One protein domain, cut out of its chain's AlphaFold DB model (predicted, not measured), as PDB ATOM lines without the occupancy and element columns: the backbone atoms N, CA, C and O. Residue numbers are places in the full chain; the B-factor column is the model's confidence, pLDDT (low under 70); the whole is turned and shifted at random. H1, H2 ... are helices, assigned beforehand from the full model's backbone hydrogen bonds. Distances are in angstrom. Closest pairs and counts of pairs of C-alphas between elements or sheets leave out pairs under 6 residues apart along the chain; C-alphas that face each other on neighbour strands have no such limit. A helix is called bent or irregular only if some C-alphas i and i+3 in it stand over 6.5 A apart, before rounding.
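Overview. This is residues 25 to 37, 147 to 244 and 256 to 294 of the 294 residues of an uncharacterized protein of Haloquadratum walsbyi J07HQW1 (UniProt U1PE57). The model is a long, thin rod built on a helical hairpin of unequal arms: H2 and H3 run side by side in opposite ways, and the very long H3 carries on far past the place where H2 begins and makes the long axis. H5 packs along H2 and makes with H2 and H3 a loose up-and-down bundle of three, while the short H4 packs on the far part of H3 and the short H1 lies near the beginning of H2 without clearly touching it. The printed part has 150 residues in three pieces, with five named helices, H1 to H5 in that order along the chain, and no named strand. The class is all helix, and the whole is extended, with a radius of gyration of the C-alphas of 23.6 A and spans of 85 by 30 by 26 A.

Arrangement. H1, residues 25 to 35, touches no helix. It is close to but not clearly touching H2, residues 147 to 181: the closest C-alphas, those of Leu 29 and Asp 148, are 7.1 A apart, and the two run opposite ways at a shallow tilt of 23 degrees. H2 and H3, residues 187 to 243, form a helical hairpin. They touch, with the C-alphas of Phe 171 and Tyr 197 closest at 5.6 A, and run opposite ways at a shallow tilt of 15 degrees; H3 touches H2 with residues 193 to 216 alone. H3 has a kink of 34 degrees near residue 197. H4, residues 256 to 265, touches residues 227 to 239 of H3 alone. The closest C-alphas there are those of Gln 235 and Asp 257, 5.6 A apart; the two run opposite ways at a steep tilt of 35.1 degrees, only just past shallow. H5, residues 274 to 293, touches H2 and runs the same way at a shallow tilt of 10 degrees, with the C-alphas of Ala 168 and Ser 291 closest at 4.6 A. H5 is close to but not clearly touching H3, the closest C-alphas being those of Val 205 and Ile 288 at 7.2 A. H2, H3 and H5 are a bundle, up and down, each running against the one before it. H1 is apart from H3, H4 and H5, and H4 is apart from H2 and H5. Of the O i to N i+4 pairs, 6 of 7 are within hydrogen-bond range in H1, 30 of 31 in H2, 47 of 53 in H3, 5 of 6 in H4 and 14 of 16 in H5.

Along the chain. H1 begins at C-alpha 25, at (-49.548, -45.006, 32.306). H2, from Arg 147 to Gly 181, is 50.2 A from first to last C-alpha. H3, from Pro 187 to Ser 243, is 78.0 A long by the same measure and ends at C-alpha 243, at (-21.380, -5.534, 40.348). H4 runs from Thr 256 to Gln 265. H5, from Arg 274 to Ile 293, is 28.2 A long, has a kink of 33 degrees near residue 287, and ends at C-alpha 293, at (-39.656, -55.483, 0.705). H5 is irregular, but only just: C-alphas 284 and 287 are 6.6 A apart.

Size, cuts and confidence. The two C-alphas farthest apart, those of Asn 183 and Asn 244, are 85.2 A apart. Residues 38 to 146 are not printed, with 13.5 A between C-alphas 37 and 147; residues 245 to 255 are not printed either, with 13.7 A between C-alphas 244 and 256. Of the links that are printed whole, H2 to H3 is tight and H4 to H5 is short. The mean pLDDT of the printed part is 73.8, and 41 residues are under 70, among them residues 177 to 185, 256 to 261 and 290 to 294.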
ATOM      1  N   LYS A  25     -50.862 -45.578  31.997       75.19
ATOM      2  CA  LYS A  25     -49.548 -45.006  32.306       75.19
ATOM      3  C   LYS A  25     -49.418 -43.537  31.927       75.19
ATOM      4  O   LYS A  25     -48.553 -42.871  32.494       75.19
ATOM      5  N   THR A  26     -50.216 -43.035  30.987       71.88
ATOM      6  CA  THR A  26     -50.205 -41.601  30.654       71.88
ATOM      7  C   THR A  26     -51.043 -40.821  31.631       71.88
ATOM      8  O   THR A  26     -50.611 -39.758  32.054       71.88
ATOM      9  N   GLU A  27     -52.183 -41.365  32.048       73.50
ATOM     10  CA  GLU A  27     -52.954 -40.819  33.158       73.50
ATOM     11  C   GLU A  27     -52.076 -40.712  34.406       73.50
ATOM     12  O   GLU A  27     -51.941 -39.631  34.975       73.50
ATOM     13  N   HIS A  28     -51.356 -41.787  34.742       79.44
ATOM     14  CA  HIS A  28     -50.400 -41.769  35.843       79.44
ATOM     15  C   HIS A  28     -49.261 -40.759  35.636       79.44
ATOM     16  O   HIS A  28     -48.879 -40.063  36.572       79.44
ATOM     17  N   LEU A  29     -48.716 -40.653  34.419       79.75
ATOM     18  CA  LEU A  29     -47.672 -39.676  34.105       79.75
ATOM     19  C   LEU A  29     -48.176 -38.245  34.270       79.75
ATOM     20  O   LEU A  29     -47.456 -37.428  34.830       79.75
ATOM     21  N   LEU A  30     -49.372 -37.934  33.768       79.06
ATOM     22  CA  LEU A  30     -49.960 -36.598  33.832       79.06
ATOM     23  C   LEU A  30     -50.318 -36.241  35.281       79.06
ATOM     24  O   LEU A  30     -49.932 -35.175  35.756       79.06
ATOM     25  N   ASP A  31     -50.922 -37.163  36.031       79.94
ATOM     26  CA  ASP A  31     -51.160 -36.981  37.468       79.94
ATOM     27  C   ASP A  31     -49.848 -36.738  38.241       79.94
ATOM     28  O   ASP A  31     -49.749 -35.821  39.061       79.94
ATOM     29  N   GLN A  32     -48.796 -37.510  37.949       81.69
ATOM     30  CA  GLN A  32     -47.494 -37.307  38.582       81.69
ATOM     31  C   GLN A  32     -46.828 -36.000  38.158       81.69
ATOM     32  O   GLN A  32     -46.189 -35.362  38.995       81.69
ATOM     33  N   LEU A  33     -46.987 -35.566  36.904       80.94
ATOM     34  CA  LEU A  33     -46.343 -34.361  36.382       80.94
ATOM     35  C   LEU A  33     -46.719 -33.125  37.204       80.94
ATOM     36  O   LEU A  33     -45.838 -32.329  37.526       80.94
ATOM     37  N   GLY A  34     -47.988 -33.009  37.610       76.50
ATOM     38  CA  GLY A  34     -48.472 -31.907  38.450       76.50
ATOM     39  C   GLY A  34     -47.854 -31.868  39.851       76.50
ATOM     40  O   GLY A  34     -47.754 -30.801  40.451       76.50
ATOM     41  N   LYS A  35     -47.379 -33.014  40.351       79.62
ATOM     42  CA  LYS A  35     -46.689 -33.151  41.646       79.62
ATOM     43  C   LYS A  35     -45.181 -32.904  41.526       79.62
ATOM     44  O   LYS A  35     -44.490 -32.797  42.539       79.62
ATOM     45  N   THR A  36     -44.650 -32.826  40.305       78.69
ATOM     46  CA  THR A  36     -43.227 -32.569  40.081       78.69
ATOM     47  C   THR A  36     -42.904 -31.083  40.072       78.69
ATOM     48  O   THR A  36     -43.651 -30.236  39.597       78.69
ATOM     49  N   SER A  37     -41.691 -30.775  40.514       73.81
ATOM     50  CA  SER A  37     -41.147 -29.417  40.517       73.81
ATOM     51  C   SER A  37     -40.787 -28.885  39.112       73.81
ATOM     52  O   SER A  37     -40.407 -27.728  38.941       73.81
ATOM     53  N   ARG A 147     -37.243 -37.199  31.708       82.38
ATOM     54  CA  ARG A 147     -37.131 -38.660  31.550       82.38
ATOM     55  C   ARG A 147     -38.483 -39.350  31.353       82.38
ATOM     56  O   ARG A 147     -38.585 -40.283  30.558       82.38
ATOM     57  N   ASP A 148     -39.519 -38.910  32.058       81.06
ATOM     58  CA  ASP A 148     -40.848 -39.535  31.994       81.06
ATOM     59  C   ASP A 148     -41.564 -39.217  30.683       81.06
ATOM     60  O   ASP A 148     -42.123 -40.113  30.051       81.06
ATOM     61  N   LEU A 149     -41.417 -37.982  30.197       83.25
ATOM     62  CA  LEU A 149     -41.883 -37.562  28.873       83.25
ATOM     63  C   LEU A 149     -41.167 -38.344  27.759       83.25
ATOM     64  O   LEU A 149     -41.799 -38.773  26.794       83.25
ATOM     65  N   GLY A 150     -39.863 -38.597  27.920       79.31
ATOM     66  CA  GLY A 150     -39.094 -39.468  27.031       79.31
ATOM     67  C   GLY A 150     -39.581 -40.920  27.045       79.31
ATOM     68  O   GLY A 150     -39.762 -41.519  25.988       79.31
ATOM     69  N   ARG A 151     -39.850 -41.489  28.227       80.62
ATOM     70  CA  ARG A 151     -40.399 -42.851  28.366       80.62
ATOM     71  C   ARG A 151     -41.785 -42.990  27.744       80.62
ATOM     72  O   ARG A 151     -42.066 -44.018  27.135       80.62
ATOM     73  N   PHE A 152     -42.634 -41.977  27.869       80.75
ATOM     74  CA  PHE A 152     -43.924 -41.953  27.186       80.75
ATOM     75  C   PHE A 152     -43.754 -41.935  25.666       80.75
ATOM     76  O   PHE A 152     -44.330 -42.781  24.985       80.75
ATOM     77  N   ALA A 153     -42.881 -41.067  25.145       80.31
ATOM     78  CA  ALA A 153     -42.580 -41.014  23.718       80.31
ATOM     79  C   ALA A 153     -42.117 -42.372  23.155       80.31
ATOM     80  O   ALA A 153     -42.594 -42.804  22.108       80.31
ATOM     81  N   MET A 154     -41.254 -43.079  23.893       77.44
ATOM     82  CA  MET A 154     -40.811 -44.436  23.547       77.44
ATOM     83  C   MET A 154     -41.965 -45.442  23.470       77.44
ATOM     84  O   MET A 154     -41.976 -46.294  22.589       77.44
ATOM     85  N   ARG A 155     -42.933 -45.376  24.390       78.56
ATOM     86  CA  ARG A 155     -44.077 -46.304  24.409       78.56
ATOM     87  C   ARG A 155     -44.995 -46.086  23.218       78.56
ATOM     88  O   ARG A 155     -45.417 -47.058  22.601       78.56
ATOM     89  N   VAL A 156     -45.259 -44.826  22.873       77.81
ATOM     90  CA  VAL A 156     -46.055 -44.495  21.685       77.81
ATOM     91  C   VAL A 156     -45.380 -45.040  20.426       77.81
ATOM     92  O   VAL A 156     -46.063 -45.601  19.579       77.81
ATOM     93  N   ASN A 157     -44.048 -44.978  20.338       76.75
ATOM     94  CA  ASN A 157     -43.313 -45.575  19.218       76.75
ATOM     95  C   ASN A 157     -43.468 -47.092  19.140       76.75
ATOM     96  O   ASN A 157     -43.700 -47.618  18.064       76.75
ATOM     97  N   VAL A 158     -43.415 -47.808  20.268       76.38
ATOM     98  CA  VAL A 158     -43.665 -49.261  20.268       76.38
ATOM     99  C   VAL A 158     -45.071 -49.577  19.746       76.38
ATOM    100  O   VAL A 158     -45.254 -50.531  18.994       76.38
ATOM    101  N   ILE A 159     -46.064 -48.765  20.102       76.94
ATOM    102  CA  ILE A 159     -47.440 -48.936  19.621       76.94
ATOM    103  C   ILE A 159     -47.537 -48.627  18.126       76.94
ATOM    104  O   ILE A 159     -48.146 -49.404  17.391       76.94
ATOM    105  N   LEU A 160     -46.906 -47.542  17.666       76.81
ATOM    106  CA  LEU A 160     -46.814 -47.217  16.244       76.81
ATOM    107  C   LEU A 160     -46.138 -48.352  15.480       76.81
ATOM    108  O   LEU A 160     -46.704 -48.817  14.506       76.81
ATOM    109  N   PHE A 161     -45.019 -48.881  15.967       76.56
ATOM    110  CA  PHE A 161     -44.325 -50.016  15.367       76.56
ATOM    111  C   PHE A 161     -45.242 -51.227  15.163       76.56
ATOM    112  O   PHE A 161     -45.339 -51.752  14.053       76.56
ATOM    113  N   VAL A 162     -45.951 -51.652  16.214       75.25
ATOM    114  CA  VAL A 162     -46.885 -52.787  16.133       75.25
ATOM    115  C   VAL A 162     -48.021 -52.482  15.153       75.25
ATOM    116  O   VAL A 162     -48.360 -53.329  14.325       75.25
ATOM    117  N   ALA A 163     -48.572 -51.267  15.192       73.50
ATOM    118  CA  ALA A 163     -49.598 -50.830  14.250       73.50
ATOM    119  C   ALA A 163     -49.089 -50.816  12.799       73.50
ATOM    120  O   ALA A 163     -49.785 -51.281  11.900       73.50
ATOM    121  N   GLY A 164     -47.859 -50.360  12.573       72.94
ATOM    122  CA  GLY A 164     -47.195 -50.341  11.276       72.94
ATOM    123  C   GLY A 164     -46.970 -51.732  10.717       72.94
ATOM    124  O   GLY A 164     -47.258 -51.968   9.549       72.94
ATOM    125  N   MET A 165     -46.520 -52.672  11.554       73.50
ATOM    126  CA  MET A 165     -46.344 -54.071  11.153       73.50
ATOM    127  C   MET A 165     -47.663 -54.687  10.693       73.50
ATOM    128  O   MET A 165     -47.690 -55.440   9.723       73.50
ATOM    129  N   TYR A 166     -48.771 -54.338  11.344       75.19
ATOM    130  CA  TYR A 166     -50.088 -54.786  10.915       75.19
ATOM    131  C   TYR A 166     -50.566 -54.112   9.631       75.19
ATOM    132  O   TYR A 166     -51.104 -54.793   8.763       75.19
ATOM    133  N   VAL A 167     -50.356 -52.801   9.472       72.75
ATOM    134  CA  VAL A 167     -50.685 -52.103   8.219       72.75
ATOM    135  C   VAL A 167     -49.886 -52.696   7.055       72.75
ATOM    136  O   VAL A 167     -50.467 -52.966   6.006       72.75
ATOM    137  N   ALA A 168     -48.599 -52.985   7.261       74.75
ATOM    138  CA  ALA A 168     -47.741 -53.667   6.296       74.75
ATOM    139  C   ALA A 168     -48.252 -55.082   5.980       74.75
ATOM    140  O   ALA A 168     -48.448 -55.423   4.815       74.75
ATOM    141  N   TYR A 169     -48.556 -55.880   7.009       74.19
ATOM    142  CA  TYR A 169     -49.140 -57.212   6.840       74.19
ATOM    143  C   TYR A 169     -50.455 -57.163   6.059       74.19
ATOM    144  O   TYR A 169     -50.653 -57.959   5.151       74.19
ATOM    145  N   ARG A 170     -51.351 -56.224   6.377       71.75
ATOM    146  CA  ARG A 170     -52.638 -56.072   5.695       71.75
ATOM    147  C   ARG A 170     -52.452 -55.659   4.239       71.75
ATOM    148  O   ARG A 170     -53.109 -56.210   3.358       71.75
ATOM    149  N   PHE A 171     -51.555 -54.709   3.981       75.06
ATOM    150  CA  PHE A 171     -51.207 -54.297   2.627       75.06
ATOM    151  C   PHE A 171     -50.697 -55.485   1.801       75.06
ATOM    152  O   PHE A 171     -51.149 -55.689   0.679       75.06
ATOM    153  N   TYR A 172     -49.843 -56.326   2.381       72.12
ATOM    154  CA  TYR A 172     -49.334 -57.516   1.711       72.12
ATOM    155  C   TYR A 172     -50.407 -58.609   1.542       72.12
ATOM    156  O   TYR A 172     -50.748 -59.011   0.430       72.12
ATOM    157  N   ALA A 173     -50.994 -59.068   2.648       68.38
ATOM    158  CA  ALA A 173     -51.890 -60.220   2.685       68.38
ATOM    159  C   ALA A 173     -53.249 -59.964   2.016       68.38
ATOM    160  O   ALA A 173     -53.828 -60.886   1.448       68.38
ATOM    161  N   GLU A 174     -53.775 -58.740   2.082       67.25
ATOM    162  CA  GLU A 174     -55.047 -58.382   1.448       67.25
ATOM    163  C   GLU A 174     -54.836 -57.535   0.194       67.25
ATOM    164  O   GLU A 174     -55.483 -57.790  -0.821       67.25
ATOM    165  N   GLY A 175     -53.932 -56.554   0.235       66.44
ATOM    166  CA  GLY A 175     -53.703 -55.629  -0.875       66.44
ATOM    167  C   GLY A 175     -53.051 -56.304  -2.080       66.44
ATOM    168  O   GLY A 175     -53.653 -56.296  -3.153       66.44
ATOM    169  N   VAL A 176     -51.875 -56.921  -1.919       70.19
ATOM    170  CA  VAL A 176     -51.123 -57.572  -3.017       70.19
ATOM    171  C   VAL A 176     -51.840 -58.826  -3.526       70.19
ATOM    172  O   VAL A 176     -51.969 -59.037  -4.735       70.19
ATOM    173  N   VAL A 177     -52.396 -59.633  -2.619       65.75
ATOM    174  CA  VAL A 177     -53.146 -60.844  -2.993       65.75
ATOM    175  C   VAL A 177     -54.414 -60.495  -3.780       65.75
ATOM    176  O   VAL A 177     -54.686 -61.121  -4.804       65.75
ATOM    177  N   ARG A 178     -55.172 -59.462  -3.378       63.06
ATOM    178  CA  ARG A 178     -56.321 -59.004  -4.178       63.06
ATOM    179  C   ARG A 178     -55.882 -58.347  -5.479       63.06
ATOM    180  O   ARG A 178     -56.547 -58.562  -6.485       63.06
ATOM    181  N   LEU A 179     -54.763 -57.625  -5.509       65.25
ATOM    182  CA  LEU A 179     -54.212 -57.071  -6.753       65.25
ATOM    183  C   LEU A 179     -53.959 -58.167  -7.804       65.25
ATOM    184  O   LEU A 179     -54.196 -57.957  -8.986       65.25
ATOM    185  N   SER A 180     -53.558 -59.355  -7.347       60.53
ATOM    186  CA  SER A 180     -53.304 -60.530  -8.190       60.53
ATOM    187  C   SER A 180     -54.586 -61.185  -8.732       60.53
ATOM    188  O   SER A 180     -54.546 -61.854  -9.760       60.53
ATOM    189  N   GLY A 181     -55.723 -61.009  -8.046       58.25
ATOM    190  CA  GLY A 181     -57.018 -61.591  -8.419       58.25
ATOM    191  C   GLY A 181     -58.013 -60.617  -9.063       58.25
ATOM    192  O   GLY A 181     -59.020 -61.057  -9.611       58.25
ATOM    193  N   THR A 182     -57.762 -59.305  -9.006       57.66
ATOM    194  CA  THR A 182     -58.663 -58.275  -9.551       57.66
ATOM    195  C   THR A 182     -58.078 -57.701 -10.839       57.66
ATOM    196  O   THR A 182     -56.977 -57.159 -10.828       57.66
ATOM    197  N   ASN A 183     -58.822 -57.742 -11.948       56.31
ATOM    198  CA  ASN A 183     -58.442 -57.003 -13.155       56.31
ATOM    199  C   ASN A 183     -58.531 -55.491 -12.873       56.31
ATOM    200  O   ASN A 183     -59.611 -54.905 -12.901       56.31
ATOM    201  N   LEU A 184     -57.386 -54.845 -12.629       62.31
ATOM    202  CA  LEU A 184     -57.237 -53.388 -12.453       62.31
ATOM    203  C   LEU A 184     -57.545 -52.568 -13.725       62.31
ATOM    204  O   LEU A 184     -57.264 -51.374 -13.780       62.31
ATOM    205  N   SER A 185     -58.122 -53.183 -14.756       62.06
ATOM    206  CA  SER A 185     -58.454 -52.537 -16.027       62.06
ATOM    207  C   SER A 185     -59.530 -51.453 -15.893       62.06
ATOM    208  O   SER A 185     -59.624 -50.586 -16.760       62.06
ATOM    209  N   SER A 186     -60.317 -51.458 -14.811       72.38
ATOM    210  CA  SER A 186     -61.263 -50.383 -14.494       72.38
ATOM    211  C   SER A 186     -60.613 -49.304 -13.610       72.38
ATOM    212  O   SER A 186     -60.171 -49.620 -12.500       72.38
ATOM    213  N   PRO A 187     -60.638 -48.017 -14.017       72.75
ATOM    214  CA  PRO A 187     -60.128 -46.899 -13.215       72.75
ATOM    215  C   PRO A 187     -60.736 -46.820 -11.807       72.75
ATOM    216  O   PRO A 187     -60.064 -46.436 -10.854       72.75
ATOM    217  N   ILE A 188     -62.000 -47.229 -11.654       69.06
ATOM    218  CA  ILE A 188     -62.723 -47.214 -10.374       69.06
ATOM    219  C   ILE A 188     -62.198 -48.309  -9.436       69.06
ATOM    220  O   ILE A 188     -62.048 -48.080  -8.235       69.06
ATOM    221  N   ALA A 189     -61.869 -49.487  -9.974       66.50
ATOM    222  CA  ALA A 189     -61.286 -50.579  -9.197       66.50
ATOM    223  C   ALA A 189     -59.873 -50.218  -8.712       66.50
ATOM    224  O   ALA A 189     -59.547 -50.449  -7.547       66.50
ATOM    225  N   ALA A 190     -59.073 -49.573  -9.570       69.44
ATOM    226  CA  ALA A 190     -57.750 -49.070  -9.211       69.44
ATOM    227  C   ALA A 190     -57.811 -47.976  -8.132       69.44
ATOM    228  O   ALA A 190     -57.056 -48.025  -7.160       69.44
ATOM    229  N   LEU A 191     -58.751 -47.031  -8.252       73.06
ATOM    230  CA  LEU A 191     -58.959 -45.982  -7.252       73.06
ATOM    231  C   LEU A 191     -59.389 -46.567  -5.898       73.06
ATOM    232  O   LEU A 191     -58.835 -46.206  -4.860       73.06
ATOM    233  N   THR A 192     -60.342 -47.501  -5.909       68.75
ATOM    234  CA  THR A 192     -60.837 -48.162  -4.693       68.75
ATOM    235  C   THR A 192     -59.711 -48.932  -4.007       68.75
ATOM    236  O   THR A 192     -59.504 -48.788  -2.805       68.75
ATOM    237  N   TRP A 193     -58.918 -49.693  -4.763       74.62
ATOM    238  CA  TRP A 193     -57.757 -50.388  -4.215       74.62
ATOM    239  C   TRP A 193     -56.737 -49.409  -3.609       74.62
ATOM    240  O   TRP A 193     -56.309 -49.588  -2.467       74.62
ATOM    241  N   GLY A 194     -56.405 -48.329  -4.324       74.12
ATOM    242  CA  GLY A 194     -55.471 -47.313  -3.840       74.12
ATOM    243  C   GLY A 194     -55.925 -46.673  -2.526       74.12
ATOM    244  O   GLY A 194     -55.145 -46.573  -1.582       74.12
ATOM    245  N   ILE A 195     -57.201 -46.305  -2.417       72.81
ATOM    246  CA  ILE A 195     -57.746 -45.680  -1.205       72.81
ATOM    247  C   ILE A 195     -57.721 -46.647  -0.014       72.81
ATOM    248  O   ILE A 195     -57.318 -46.252   1.078       72.81
ATOM    249  N   PHE A 196     -58.124 -47.906  -0.204       69.81
ATOM    250  CA  PHE A 196     -58.277 -48.856   0.903       69.81
ATOM    251  C   PHE A 196     -56.968 -49.503   1.369       69.81
ATOM    252  O   PHE A 196     -56.876 -49.870   2.539       69.81
ATOM    253  N   TYR A 197     -55.964 -49.638   0.496       73.88
ATOM    254  CA  TYR A 197     -54.704 -50.313   0.838       73.88
ATOM    255  C   TYR A 197     -53.515 -49.354   0.883       73.88
ATOM    256  O   TYR A 197     -52.745 -49.384   1.842       73.88
ATOM    257  N   LEU A 198     -53.386 -48.455  -0.098       78.19
ATOM    258  CA  LEU A 198     -52.299 -47.471  -0.118       78.19
ATOM    259  C   LEU A 198     -52.563 -46.313   0.858       78.19
ATOM    260  O   LEU A 198     -51.632 -45.805   1.481       78.19
ATOM    261  N   GLY A 199     -53.828 -45.914   1.020       74.62
ATOM    262  CA  GLY A 199     -54.247 -44.833   1.916       74.62
ATOM    263  C   GLY A 199     -53.823 -45.050   3.375       74.62
ATOM    264  O   GLY A 199     -53.116 -44.198   3.918       74.62
ATOM    265  N   PRO A 200     -54.178 -46.182   4.016       75.50
ATOM    266  CA  PRO A 200     -53.742 -46.486   5.379       75.50
ATOM    267  C   PRO A 200     -52.220 -46.562   5.532       75.50
ATOM    268  O   PRO A 200     -51.695 -46.108   6.547       75.50
ATOM    269  N   LEU A 201     -51.505 -47.080   4.525       79.44
ATOM    270  CA  LEU A 201     -50.041 -47.137   4.526       79.44
ATOM    271  C   LEU A 201     -49.429 -45.730   4.501       79.44
ATOM    272  O   LEU A 201     -48.608 -45.394   5.355       79.44
ATOM    273  N   ALA A 202     -49.867 -44.885   3.567       79.50
ATOM    274  CA  ALA A 202     -49.418 -43.499   3.472       79.50
ATOM    275  C   ALA A 202     -49.766 -42.704   4.742       79.50
ATOM    276  O   ALA A 202     -48.928 -41.966   5.261       79.50
ATOM    277  N   GLY A 203     -50.973 -42.901   5.283       78.06
ATOM    278  CA  GLY A 203     -51.414 -42.300   6.540       78.06
ATOM    279  C   GLY A 203     -50.550 -42.721   7.729       78.06
ATOM    280  O   GLY A 203     -50.146 -41.869   8.520       78.06
ATOM    281  N   TYR A 204     -50.195 -44.004   7.826       81.00
ATOM    282  CA  TYR A 204     -49.297 -44.515   8.861       81.00
ATOM    283  C   TYR A 204     -47.890 -43.911   8.761       81.00
ATOM    284  O   TYR A 204     -47.338 -43.458   9.769       81.00
ATOM    285  N   VAL A 205     -47.312 -43.861   7.556       79.75
ATOM    286  CA  VAL A 205     -45.988 -43.257   7.329       79.75
ATOM    287  C   VAL A 205     -46.009 -41.778   7.714       79.75
ATOM    288  O   VAL A 205     -45.144 -41.324   8.466       79.75
ATOM    289  N   ALA A 206     -47.026 -41.035   7.269       81.75
ATOM    290  CA  ALA A 206     -47.191 -39.627   7.611       81.75
ATOM    291  C   ALA A 206     -47.331 -39.417   9.126       81.75
ATOM    292  O   ALA A 206     -46.660 -38.550   9.686       81.75
ATOM    293  N   LEU A 207     -48.145 -40.236   9.801       81.69
ATOM    294  CA  LEU A 207     -48.335 -40.182  11.251       81.69
ATOM    295  C   LEU A 207     -47.033 -40.471  12.006       81.69
ATOM    296  O   LEU A 207     -46.696 -39.742  12.936       81.69
ATOM    297  N   THR A 208     -46.286 -41.492  11.588       79.75
ATOM    298  CA  THR A 208     -45.017 -41.894  12.215       79.75
ATOM    299  C   THR A 208     -43.972 -40.790  12.090       79.75
ATOM    300  O   THR A 208     -43.356 -40.396  13.081       79.75
ATOM    301  N   VAL A 209     -43.816 -40.221  10.889       80.38
ATOM    302  CA  VAL A 209     -42.894 -39.101  10.648       80.38
ATOM    303  C   VAL A 209     -43.314 -37.868  11.448       80.38
ATOM    304  O   VAL A 209     -42.479 -37.247  12.111       80.38
ATOM    305  N   PHE A 210     -44.605 -37.527  11.426       81.88
ATOM    306  CA  PHE A 210     -45.148 -36.404  12.186       81.88
ATOM    307  C   PHE A 210     -44.890 -36.570  13.687       81.88
ATOM    308  O   PHE A 210     -44.402 -35.644  14.337       81.88
ATOM    309  N   TRP A 211     -45.155 -37.756  14.231       82.19
ATOM    310  CA  TRP A 211     -44.961 -38.067  15.640       82.19
ATOM    311  C   TRP A 211     -43.489 -38.006  16.055       82.19
ATOM    312  O   TRP A 211     -43.150 -37.302  17.010       82.19
ATOM    313  N   LEU A 212     -42.595 -38.669  15.315       75.19
ATOM    314  CA  LEU A 212     -41.155 -38.641  15.582       75.19
ATOM    315  C   LEU A 212     -40.607 -37.214  15.584       75.19
ATOM    316  O   LEU A 212     -39.841 -36.830  16.477       75.19
ATOM    317  N   TYR A 213     -41.045 -36.404  14.615       76.12
ATOM    318  CA  TYR A 213     -40.675 -35.000  14.538       76.12
ATOM    319  C   TYR A 213     -41.218 -34.204  15.730       76.12
ATOM    320  O   TYR A 213     -40.483 -33.456  16.375       76.12
ATOM    321  N   HIS A 214     -42.501 -34.341  16.060       77.69
ATOM    322  CA  HIS A 214     -43.127 -33.520  17.094       77.69
ATOM    323  C   HIS A 214     -42.798 -33.949  18.524       77.69
ATOM    324  O   HIS A 214     -42.852 -33.103  19.413       77.69
ATOM    325  N   SER A 215     -42.422 -35.202  18.753       78.75
ATOM    326  CA  SER A 215     -42.112 -35.712  20.085       78.75
ATOM    327  C   SER A 215     -40.669 -35.378  20.486       78.75
ATOM    328  O   SER A 215     -40.417 -34.414  21.217       78.75
ATOM    329  N   PHE A 216     -39.680 -36.093  19.944       79.06
ATOM    330  CA  PHE A 216     -38.293 -35.984  20.407       79.06
ATOM    331  C   PHE A 216     -37.634 -34.655  20.042       79.06
ATOM    332  O   PHE A 216     -36.926 -34.076  20.868       79.06
ATOM    333  N   ILE A 217     -37.875 -34.136  18.832       79.81
ATOM    334  CA  ILE A 217     -37.228 -32.891  18.389       79.81
ATOM    335  C   ILE A 217     -37.773 -31.698  19.171       79.81
ATOM    336  O   ILE A 217     -37.001 -30.806  19.532       79.81
ATOM    337  N   ARG A 218     -39.075 -31.658  19.486       82.06
ATOM    338  CA  ARG A 218     -39.614 -30.571  20.317       82.06
ATOM    339  C   ARG A 218     -39.101 -30.642  21.743       82.06
ATOM    340  O   ARG A 218     -38.685 -29.602  22.253       82.06
ATOM    341  N   ILE A 219     -39.068 -31.827  22.356       82.94
ATOM    342  CA  ILE A 219     -38.492 -31.984  23.697       82.94
ATOM    343  C   ILE A 219     -37.027 -31.530  23.687       82.94
ATOM    344  O   ILE A 219     -36.638 -30.702  24.508       82.94
ATOM    345  N   HIS A 220     -36.242 -31.956  22.695       84.62
ATOM    346  CA  HIS A 220     -34.856 -31.520  22.520       84.62
ATOM    347  C   HIS A 220     -34.720 -29.995  22.385       84.62
ATOM    348  O   HIS A 220     -33.911 -29.376  23.079       84.62
ATOM    349  N   ARG A 221     -35.529 -29.356  21.525       84.56
ATOM    350  CA  ARG A 221     -35.531 -27.891  21.364       84.56
ATOM    351  C   ARG A 221     -35.880 -27.186  22.675       84.56
ATOM    352  O   ARG A 221     -35.240 -26.187  23.001       84.56
ATOM    353  N   LYS A 222     -36.839 -27.716  23.441       83.06
ATOM    354  CA  LYS A 222     -37.244 -27.169  24.741       83.06
ATOM    355  C   LYS A 222     -36.134 -27.301  25.782       83.06
ATOM    356  O   LYS A 222     -35.801 -26.316  26.431       83.06
ATOM    357  N   MET A 223     -35.481 -28.460  25.860       82.31
ATOM    358  CA  MET A 223     -34.315 -28.670  26.723       82.31
ATOM    359  C   MET A 223     -33.148 -27.751  26.336       82.31
ATOM    360  O   MET A 223     -32.501 -27.179  27.207       82.31
ATOM    361  N   LYS A 224     -32.900 -27.532  25.035       84.69
ATOM    362  CA  LYS A 224     -31.856 -26.608  24.557       84.69
ATOM    363  C   LYS A 224     -32.172 -25.149  24.905       84.69
ATOM    364  O   LYS A 224     -31.277 -24.433  25.351       84.69
ATOM    365  N   LYS A 225     -33.428 -24.715  24.729       84.94
ATOM    366  CA  LYS A 225     -33.901 -23.374  25.120       84.94
ATOM    367  C   LYS A 225     -33.779 -23.181  26.634       84.94
ATOM    368  O   LYS A 225     -33.178 -22.203  27.060       84.94
ATOM    369  N   GLY A 226     -34.250 -24.146  27.424       80.62
ATOM    370  CA  GLY A 226     -34.172 -24.108  28.885       80.62
ATOM    371  C   GLY A 226     -32.735 -24.111  29.411       80.62
ATOM    372  O   GLY A 226     -32.403 -23.335  30.300       80.62
ATOM    373  N   LYS A 227     -31.838 -24.900  28.804       81.94
ATOM    374  CA  LYS A 227     -30.399 -24.869  29.108       81.94
ATOM    375  C   LYS A 227     -29.796 -23.488  28.852       81.94
ATOM    376  O   LYS A 227     -29.040 -23.000  29.684       81.94
ATOM    377  N   LYS A 228     -30.137 -22.849  27.727       82.06
ATOM    378  CA  LYS A 228     -29.669 -21.494  27.402       82.06
ATOM    379  C   LYS A 228     -30.189 -20.458  28.405       82.06
ATOM    380  O   LYS A 228     -29.394 -19.676  28.907       82.06
ATOM    381  N   GLN A 229     -31.477 -20.506  28.747       83.25
ATOM    382  CA  GLN A 229     -32.082 -19.605  29.739       83.25
ATOM    383  C   GLN A 229     -31.417 -19.737  31.114       83.25
ATOM    384  O   GLN A 229     -31.063 -18.735  31.718       83.25
ATOM    385  N   GLN A 230     -31.150 -20.964  31.566       79.81
ATOM    386  CA  GLN A 230     -30.450 -21.217  32.830       79.81
ATOM    387  C   GLN A 230     -28.999 -20.711  32.829       79.81
ATOM    388  O   GLN A 230     -28.513 -20.235  33.853       79.81
ATOM    389  N   ILE A 231     -28.296 -20.789  31.691       79.88
ATOM    390  CA  ILE A 231     -26.962 -20.184  31.547       79.88
ATOM    391  C   ILE A 231     -27.068 -18.661  31.683       79.88
ATOM    392  O   ILE A 231     -26.331 -18.076  32.470       79.88
ATOM    393  N   GLU A 232     -28.004 -18.035  30.968       79.38
ATOM    394  CA  GLU A 232     -28.208 -16.582  30.996       79.38
ATOM    395  C   GLU A 232     -28.624 -16.078  32.387       79.38
ATOM    396  O   GLU A 232     -28.125 -15.050  32.841       79.38
ATOM    397  N   GLU A 233     -29.501 -16.794  33.093       81.38
ATOM    398  CA  GLU A 233     -29.910 -16.472  34.465       81.38
ATOM    399  C   GLU A 233     -28.725 -16.531  35.430       81.38
ATOM    400  O   GLU A 233     -28.467 -15.562  36.144       81.38
ATOM    401  N   LYS A 234     -27.943 -17.616  35.399       79.00
ATOM    402  CA  LYS A 234     -26.758 -17.747  36.256       79.00
ATOM    403  C   LYS A 234     -25.673 -16.726  35.927       79.00
ATOM    404  O   LYS A 234     -25.024 -16.230  36.844       79.00
ATOM    405  N   GLN A 235     -25.485 -16.385  34.653       77.69
ATOM    406  CA  GLN A 235     -24.578 -15.312  34.240       77.69
ATOM    407  C   GLN A 235     -25.059 -13.957  34.766       77.69
ATOM    408  O   GLN A 235     -24.278 -13.211  35.351       77.69
ATOM    409  N   ARG A 236     -26.360 -13.650  34.660       77.81
ATOM    410  CA  ARG A 236     -26.942 -12.427  35.238       77.81
ATOM    411  C   ARG A 236     -26.781 -12.372  36.756       77.81
ATOM    412  O   ARG A 236     -26.478 -11.307  37.286       77.81
ATOM    413  N   GLU A 237     -26.979 -13.482  37.464       78.88
ATOM    414  CA  GLU A 237     -26.754 -13.553  38.913       78.88
ATOM    415  C   GLU A 237     -25.284 -13.359  39.285       78.88
ATOM    416  O   GLU A 237     -24.992 -12.616  40.221       78.88
ATOM    417  N   ALA A 238     -24.362 -13.986  38.550       75.00
ATOM    418  CA  ALA A 238     -22.927 -13.819  38.755       75.00
ATOM    419  C   ALA A 238     -22.510 -12.355  38.549       75.00
ATOM    420  O   ALA A 238     -21.912 -11.762  39.445       75.00
ATOM    421  N   ARG A 239     -22.959 -11.730  37.452       70.69
ATOM    422  CA  ARG A 239     -22.730 -10.305  37.171       70.69
ATOM    423  C   ARG A 239     -23.335  -9.387  38.236       70.69
ATOM    424  O   ARG A 239     -22.688  -8.436  38.645       70.69
ATOM    425  N   LYS A 240     -24.543  -9.670  38.744       73.88
ATOM    426  CA  LYS A 240     -25.145  -8.895  39.851       73.88
ATOM    427  C   LYS A 240     -24.349  -9.015  41.153       73.88
ATOM    428  O   LYS A 240     -24.193  -8.027  41.867       73.88
ATOM    429  N   ARG A 241     -23.855 -10.214  41.483       70.19
ATOM    430  CA  ARG A 241     -23.015 -10.436  42.674       70.19
ATOM    431  C   ARG A 241     -21.675  -9.713  42.569       70.19
ATOM    432  O   ARG A 241     -21.183  -9.226  43.582       70.19
ATOM    433  N   GLU A 242     -21.109  -9.649  41.370       67.06
ATOM    434  CA  GLU A 242     -19.827  -8.998  41.107       67.06
ATOM    435  C   GLU A 242     -19.950  -7.475  40.977       67.06
ATOM    436  O   GLU A 242     -19.144  -6.759  41.558       67.06
ATOM    437  N   SER A 243     -21.027  -6.964  40.372       61.34
ATOM    438  CA  SER A 243     -21.380  -5.534  40.348       61.34
ATOM    439  C   SER A 243     -21.582  -4.953  41.757       61.34
ATOM    440  O   SER A 243     -21.155  -3.835  42.037       61.34
ATOM    441  N   ASN A 244     -22.131  -5.739  42.693       60.09
ATOM    442  CA  ASN A 244     -22.185  -5.368  44.114       60.09
ATOM    443  C   ASN A 244     -20.805  -5.354  44.808       60.09
ATOM    444  O   ASN A 244     -20.707  -4.889  45.943       60.09
ATOM    445  N   THR A 256     -15.964 -14.448  34.414       60.88
ATOM    446  CA  THR A 256     -17.205 -14.555  35.193       60.88
ATOM    447  C   THR A 256     -18.268 -15.384  34.475       60.88
ATOM    448  O   THR A 256     -18.975 -16.186  35.092       60.88
ATOM    449  N   ASP A 257     -18.361 -15.249  33.152       58.75
ATOM    450  CA  ASP A 257     -19.345 -15.972  32.346       58.75
ATOM    451  C   ASP A 257     -18.946 -17.434  32.060       58.75
ATOM    452  O   ASP A 257     -19.818 -18.262  31.756       58.75
ATOM    453  N   ALA A 258     -17.655 -17.774  32.175       61.12
ATOM    454  CA  ALA A 258     -17.133 -19.109  31.886       61.12
ATOM    455  C   ALA A 258     -17.542 -20.158  32.928       61.12
ATOM    456  O   ALA A 258     -17.904 -21.271  32.545       61.12
ATOM    457  N   GLN A 259     -17.539 -19.835  34.226       67.62
ATOM    458  CA  GLN A 259     -17.898 -20.800  35.279       67.62
ATOM    459  C   GLN A 259     -19.346 -21.324  35.159       67.62
ATOM    460  O   GLN A 259     -19.545 -22.547  35.147       67.62
ATOM    461  N   PRO A 260     -20.376 -20.461  35.010       66.25
ATOM    462  CA  PRO A 260     -21.745 -20.909  34.764       66.25
ATOM    463  C   PRO A 260     -21.873 -21.754  33.493       66.25
ATOM    464  O   PRO A 260     -22.547 -22.788  33.507       66.25
ATOM    465  N   TRP A 261     -21.193 -21.355  32.415       64.56
ATOM    466  CA  TRP A 261     -21.218 -22.065  31.139       64.56
ATOM    467  C   TRP A 261     -20.582 -23.460  31.232       64.56
ATOM    468  O   TRP A 261     -21.196 -24.440  30.806       64.56
ATOM    469  N   GLN A 262     -19.408 -23.577  31.861       72.81
ATOM    470  CA  GLN A 262     -18.707 -24.849  32.076       72.81
ATOM    471  C   GLN A 262     -19.533 -25.808  32.941       72.81
ATOM    472  O   GLN A 262     -19.672 -26.982  32.596       72.81
ATOM    473  N   SER A 263     -20.176 -25.301  34.002       68.81
ATOM    474  CA  SER A 263     -21.028 -26.116  34.884       68.81
ATOM    475  C   SER A 263     -22.234 -26.737  34.169       68.81
ATOM    476  O   SER A 263     -22.748 -27.776  34.583       68.81
ATOM    477  N   LEU A 264     -22.687 -26.114  33.076       71.06
ATOM    478  CA  LEU A 264     -23.840 -26.558  32.299       71.06
ATOM    479  C   LEU A 264     -23.440 -27.210  30.972       71.06
ATOM    480  O   LEU A 264     -24.301 -27.787  30.311       71.06
ATOM    481  N   GLN A 265     -22.167 -27.208  30.573       72.44
ATOM    482  CA  GLN A 265     -21.717 -27.773  29.297       72.44
ATOM    483  C   GLN A 265     -22.108 -29.256  29.165       72.44
ATOM    484  O   GLN A 265     -22.697 -29.638  28.150       72.44
ATOM    485  N   GLY A 266     -21.928 -30.038  30.236       68.62
ATOM    486  CA  GLY A 266     -22.312 -31.453  30.327       68.62
ATOM    487  C   GLY A 266     -23.806 -31.731  30.546       68.62
ATOM    488  O   GLY A 266     -24.216 -32.887  30.493       68.62
ATOM    489  N   ALA A 267     -24.635 -30.703  30.766       75.06
ATOM    490  CA  ALA A 267     -26.050 -30.895  31.081       75.06
ATOM    491  C   ALA A 267     -26.821 -31.544  29.910       75.06
ATOM    492  O   ALA A 267     -26.603 -31.160  28.745       75.06
ATOM    493  N   PRO A 268     -27.739 -32.489  30.201       77.38
ATOM    494  CA  PRO A 268     -28.421 -33.307  29.204       77.38
ATOM    495  C   PRO A 268     -29.283 -32.449  28.281       77.38
ATOM    496  O   PRO A 268     -29.993 -31.547  28.720       77.38
ATOM    497  N   THR A 269     -29.246 -32.747  26.986       80.69
ATOM    498  CA  THR A 269     -30.038 -32.036  25.962       80.69
ATOM    499  C   THR A 269     -31.094 -32.918  25.310       80.69
ATOM    500  O   THR A 269     -31.867 -32.434  24.491       80.69
ATOM    501  N   TRP A 270     -31.135 -34.201  25.661       79.19
ATOM    502  CA  TRP A 270     -32.071 -35.171  25.112       79.19
ATOM    503  C   TRP A 270     -32.833 -35.858  26.243       79.19
ATOM    504  O   TRP A 270     -32.239 -36.105  27.293       79.19
ATOM    505  N   PRO A 271     -34.116 -36.198  26.033       76.50
ATOM    506  CA  PRO A 271     -34.939 -36.845  27.054       76.50
ATOM    507  C   PRO A 271     -34.620 -38.334  27.242       76.50
ATOM    508  O   PRO A 271     -35.112 -38.950  28.181       76.50
ATOM    509  N   ILE A 272     -33.805 -38.912  26.352       78.00
ATOM    510  CA  ILE A 272     -33.322 -40.295  26.392       78.00
ATOM    511  C   ILE A 272     -31.854 -40.355  25.956       78.00
ATOM    512  O   ILE A 272     -31.346 -39.446  25.290       78.00
ATOM    513  N   LYS A 273     -31.170 -41.455  26.290       75.94
ATOM    514  CA  LYS A 273     -29.790 -41.717  25.851       75.94
ATOM    515  C   LYS A 273     -29.702 -41.747  24.318       75.94
ATOM    516  O   LYS A 273     -30.559 -42.325  23.654       75.94
ATOM    517  N   ARG A 274     -28.614 -41.210  23.747       67.94
ATOM    518  CA  ARG A 274     -28.390 -41.166  22.282       67.94
ATOM    519  C   ARG A 274     -28.453 -42.540  21.601       67.94
ATOM    520  O   ARG A 274     -28.950 -42.636  20.488       67.94
ATOM    521  N   GLN A 275     -28.008 -43.598  22.276       68.19
ATOM    522  CA  GLN A 275     -28.092 -44.974  21.766       68.19
ATOM    523  C   GLN A 275     -29.550 -45.449  21.614       68.19
ATOM    524  O   GLN A 275     -29.887 -46.121  20.645       68.19
ATOM    525  N   SER A 276     -30.436 -45.027  22.522       66.56
ATOM    526  CA  SER A 276     -31.869 -45.338  22.457       66.56
ATOM    527  C   SER A 276     -32.577 -44.592  21.322       66.56
ATOM    528  O   SER A 276     -33.533 -45.124  20.776       66.56
ATOM    529  N   LEU A 277     -32.113 -43.394  20.940       69.12
ATOM    530  CA  LEU A 277     -32.647 -42.642  19.790       69.12
ATOM    531  C   LEU A 277     -32.418 -43.378  18.466       69.12
ATOM    532  O   LEU A 277     -33.303 -43.406  17.621       69.12
ATOM    533  N   ILE A 278     -31.243 -43.987  18.293       70.69
ATOM    534  CA  ILE A 278     -30.948 -44.784  17.096       70.69
ATOM    535  C   ILE A 278     -31.857 -46.015  17.065       70.69
ATOM    536  O   ILE A 278     -32.473 -46.288  16.041       70.69
ATOM    537  N   GLY A 279     -32.007 -46.701  18.205       71.25
ATOM    538  CA  GLY A 279     -32.924 -47.835  18.331       71.25
ATOM    539  C   GLY A 279     -34.366 -47.474  17.972       71.25
ATOM    540  O   GLY A 279     -35.003 -48.209  17.232       71.25
ATOM    541  N   VAL A 280     -34.851 -46.311  18.411       70.25
ATOM    542  CA  VAL A 280     -36.170 -45.778  18.033       70.25
ATOM    543  C   VAL A 280     -36.324 -45.626  16.529       70.25
ATOM    544  O   VAL A 280     -37.284 -46.130  15.962       70.25
ATOM    545  N   VAL A 281     -35.380 -44.940  15.882       70.25
ATOM    546  CA  VAL A 281     -35.462 -44.683  14.441       70.25
ATOM    547  C   VAL A 281     -35.435 -45.999  13.667       70.25
ATOM    548  O   VAL A 281     -36.184 -46.160  12.709       70.25
ATOM    549  N   VAL A 282     -34.619 -46.961  14.101       73.56
ATOM    550  CA  VAL A 282     -34.551 -48.292  13.484       73.56
ATOM    551  C   VAL A 282     -35.858 -49.054  13.680       73.56
ATOM    552  O   VAL A 282     -36.382 -49.601  12.716       73.56
ATOM    553  N   ILE A 283     -36.414 -49.053  14.894       72.88
ATOM    554  CA  ILE A 283     -37.693 -49.705  15.187       72.88
ATOM    555  C   ILE A 283     -38.793 -49.099  14.312       72.88
ATOM    556  O   ILE A 283     -39.447 -49.837  13.596       72.88
ATOM    557  N   ASP A 284     -38.943 -47.777  14.264       65.19
ATOM    558  CA  ASP A 284     -40.047 -47.133  13.539       65.19
ATOM    559  C   ASP A 284     -39.910 -47.211  12.004       65.19
ATOM    560  O   ASP A 284     -40.912 -47.180  11.286       65.19
ATOM    561  N   THR A 285     -38.685 -47.342  11.477       66.06
ATOM    562  CA  THR A 285     -38.438 -47.517  10.032       66.06
ATOM    563  C   THR A 285     -38.611 -48.958   9.562       66.06
ATOM    564  O   THR A 285     -38.914 -49.179   8.390       66.06
ATOM    565  N   LEU A 286     -38.481 -49.947  10.449       75.69
ATOM    566  CA  LEU A 286     -38.537 -51.365  10.095       75.69
ATOM    567  C   LEU A 286     -39.895 -51.805   9.505       75.69
ATOM    568  O   LEU A 286     -39.865 -52.482   8.483       75.69
ATOM    569  N   PRO A 287     -41.073 -51.387  10.014       67.44
ATOM    570  CA  PRO A 287     -42.362 -51.697   9.392       67.44
ATOM    571  C   PRO A 287     -42.528 -51.054   8.020       67.44
ATOM    572  O   PRO A 287     -43.148 -51.636   7.136       67.44
ATOM    573  N   ILE A 288     -41.960 -49.859   7.834       68.62
ATOM    574  CA  ILE A 288     -41.990 -49.148   6.556       68.62
ATOM    575  C   ILE A 288     -41.168 -49.940   5.542       68.62
ATOM    576  O   ILE A 288     -41.669 -50.296   4.485       68.62
ATOM    577  N   VAL A 289     -39.933 -50.296   5.887       73.25
ATOM    578  CA  VAL A 289     -39.073 -51.120   5.029       73.25
ATOM    579  C   VAL A 289     -39.712 -52.485   4.756       73.25
ATOM    580  O   VAL A 289     -39.767 -52.911   3.606       73.25
ATOM    581  N   ALA A 290     -40.266 -53.134   5.782       67.44
ATOM    582  CA  ALA A 290     -40.993 -54.390   5.638       67.44
ATOM    583  C   ALA A 290     -42.173 -54.258   4.664       67.44
ATOM    584  O   ALA A 290     -42.355 -55.145   3.843       67.44
ATOM    585  N   SER A 291     -42.912 -53.142   4.681       62.59
ATOM    586  CA  SER A 291     -44.025 -52.899   3.749       62.59
ATOM    587  C   SER A 291     -43.616 -52.729   2.279       62.59
ATOM    588  O   SER A 291     -44.469 -52.859   1.407       62.59
ATOM    589  N   PHE A 292     -42.341 -52.425   2.000       60.81
ATOM    590  CA  PHE A 292     -41.815 -52.268   0.636       60.81
ATOM    591  C   PHE A 292     -41.021 -53.485   0.138       60.81
ATOM    592  O   PHE A 292     -40.831 -53.614  -1.070       60.81
ATOM    593  N   ILE A 293     -40.510 -54.329   1.042       63.03
ATOM    594  CA  ILE A 293     -39.656 -55.483   0.705       63.03
ATOM    595  C   ILE A 293     -40.436 -56.805   0.700       63.03
ATOM    596  O   ILE A 293     -40.093 -57.683  -0.093       63.03
ATOM    597  N   LEU A 294     -41.429 -56.965   1.584       49.34
ATOM    598  CA  LEU A 294     -42.315 -58.135   1.608       49.34
ATOM    599  C   LEU A 294     -43.449 -57.940   0.609       49.34
ATOM    600  O   LEU A 294     -43.574 -58.831  -0.258       49.34
TER     601      LEU A 294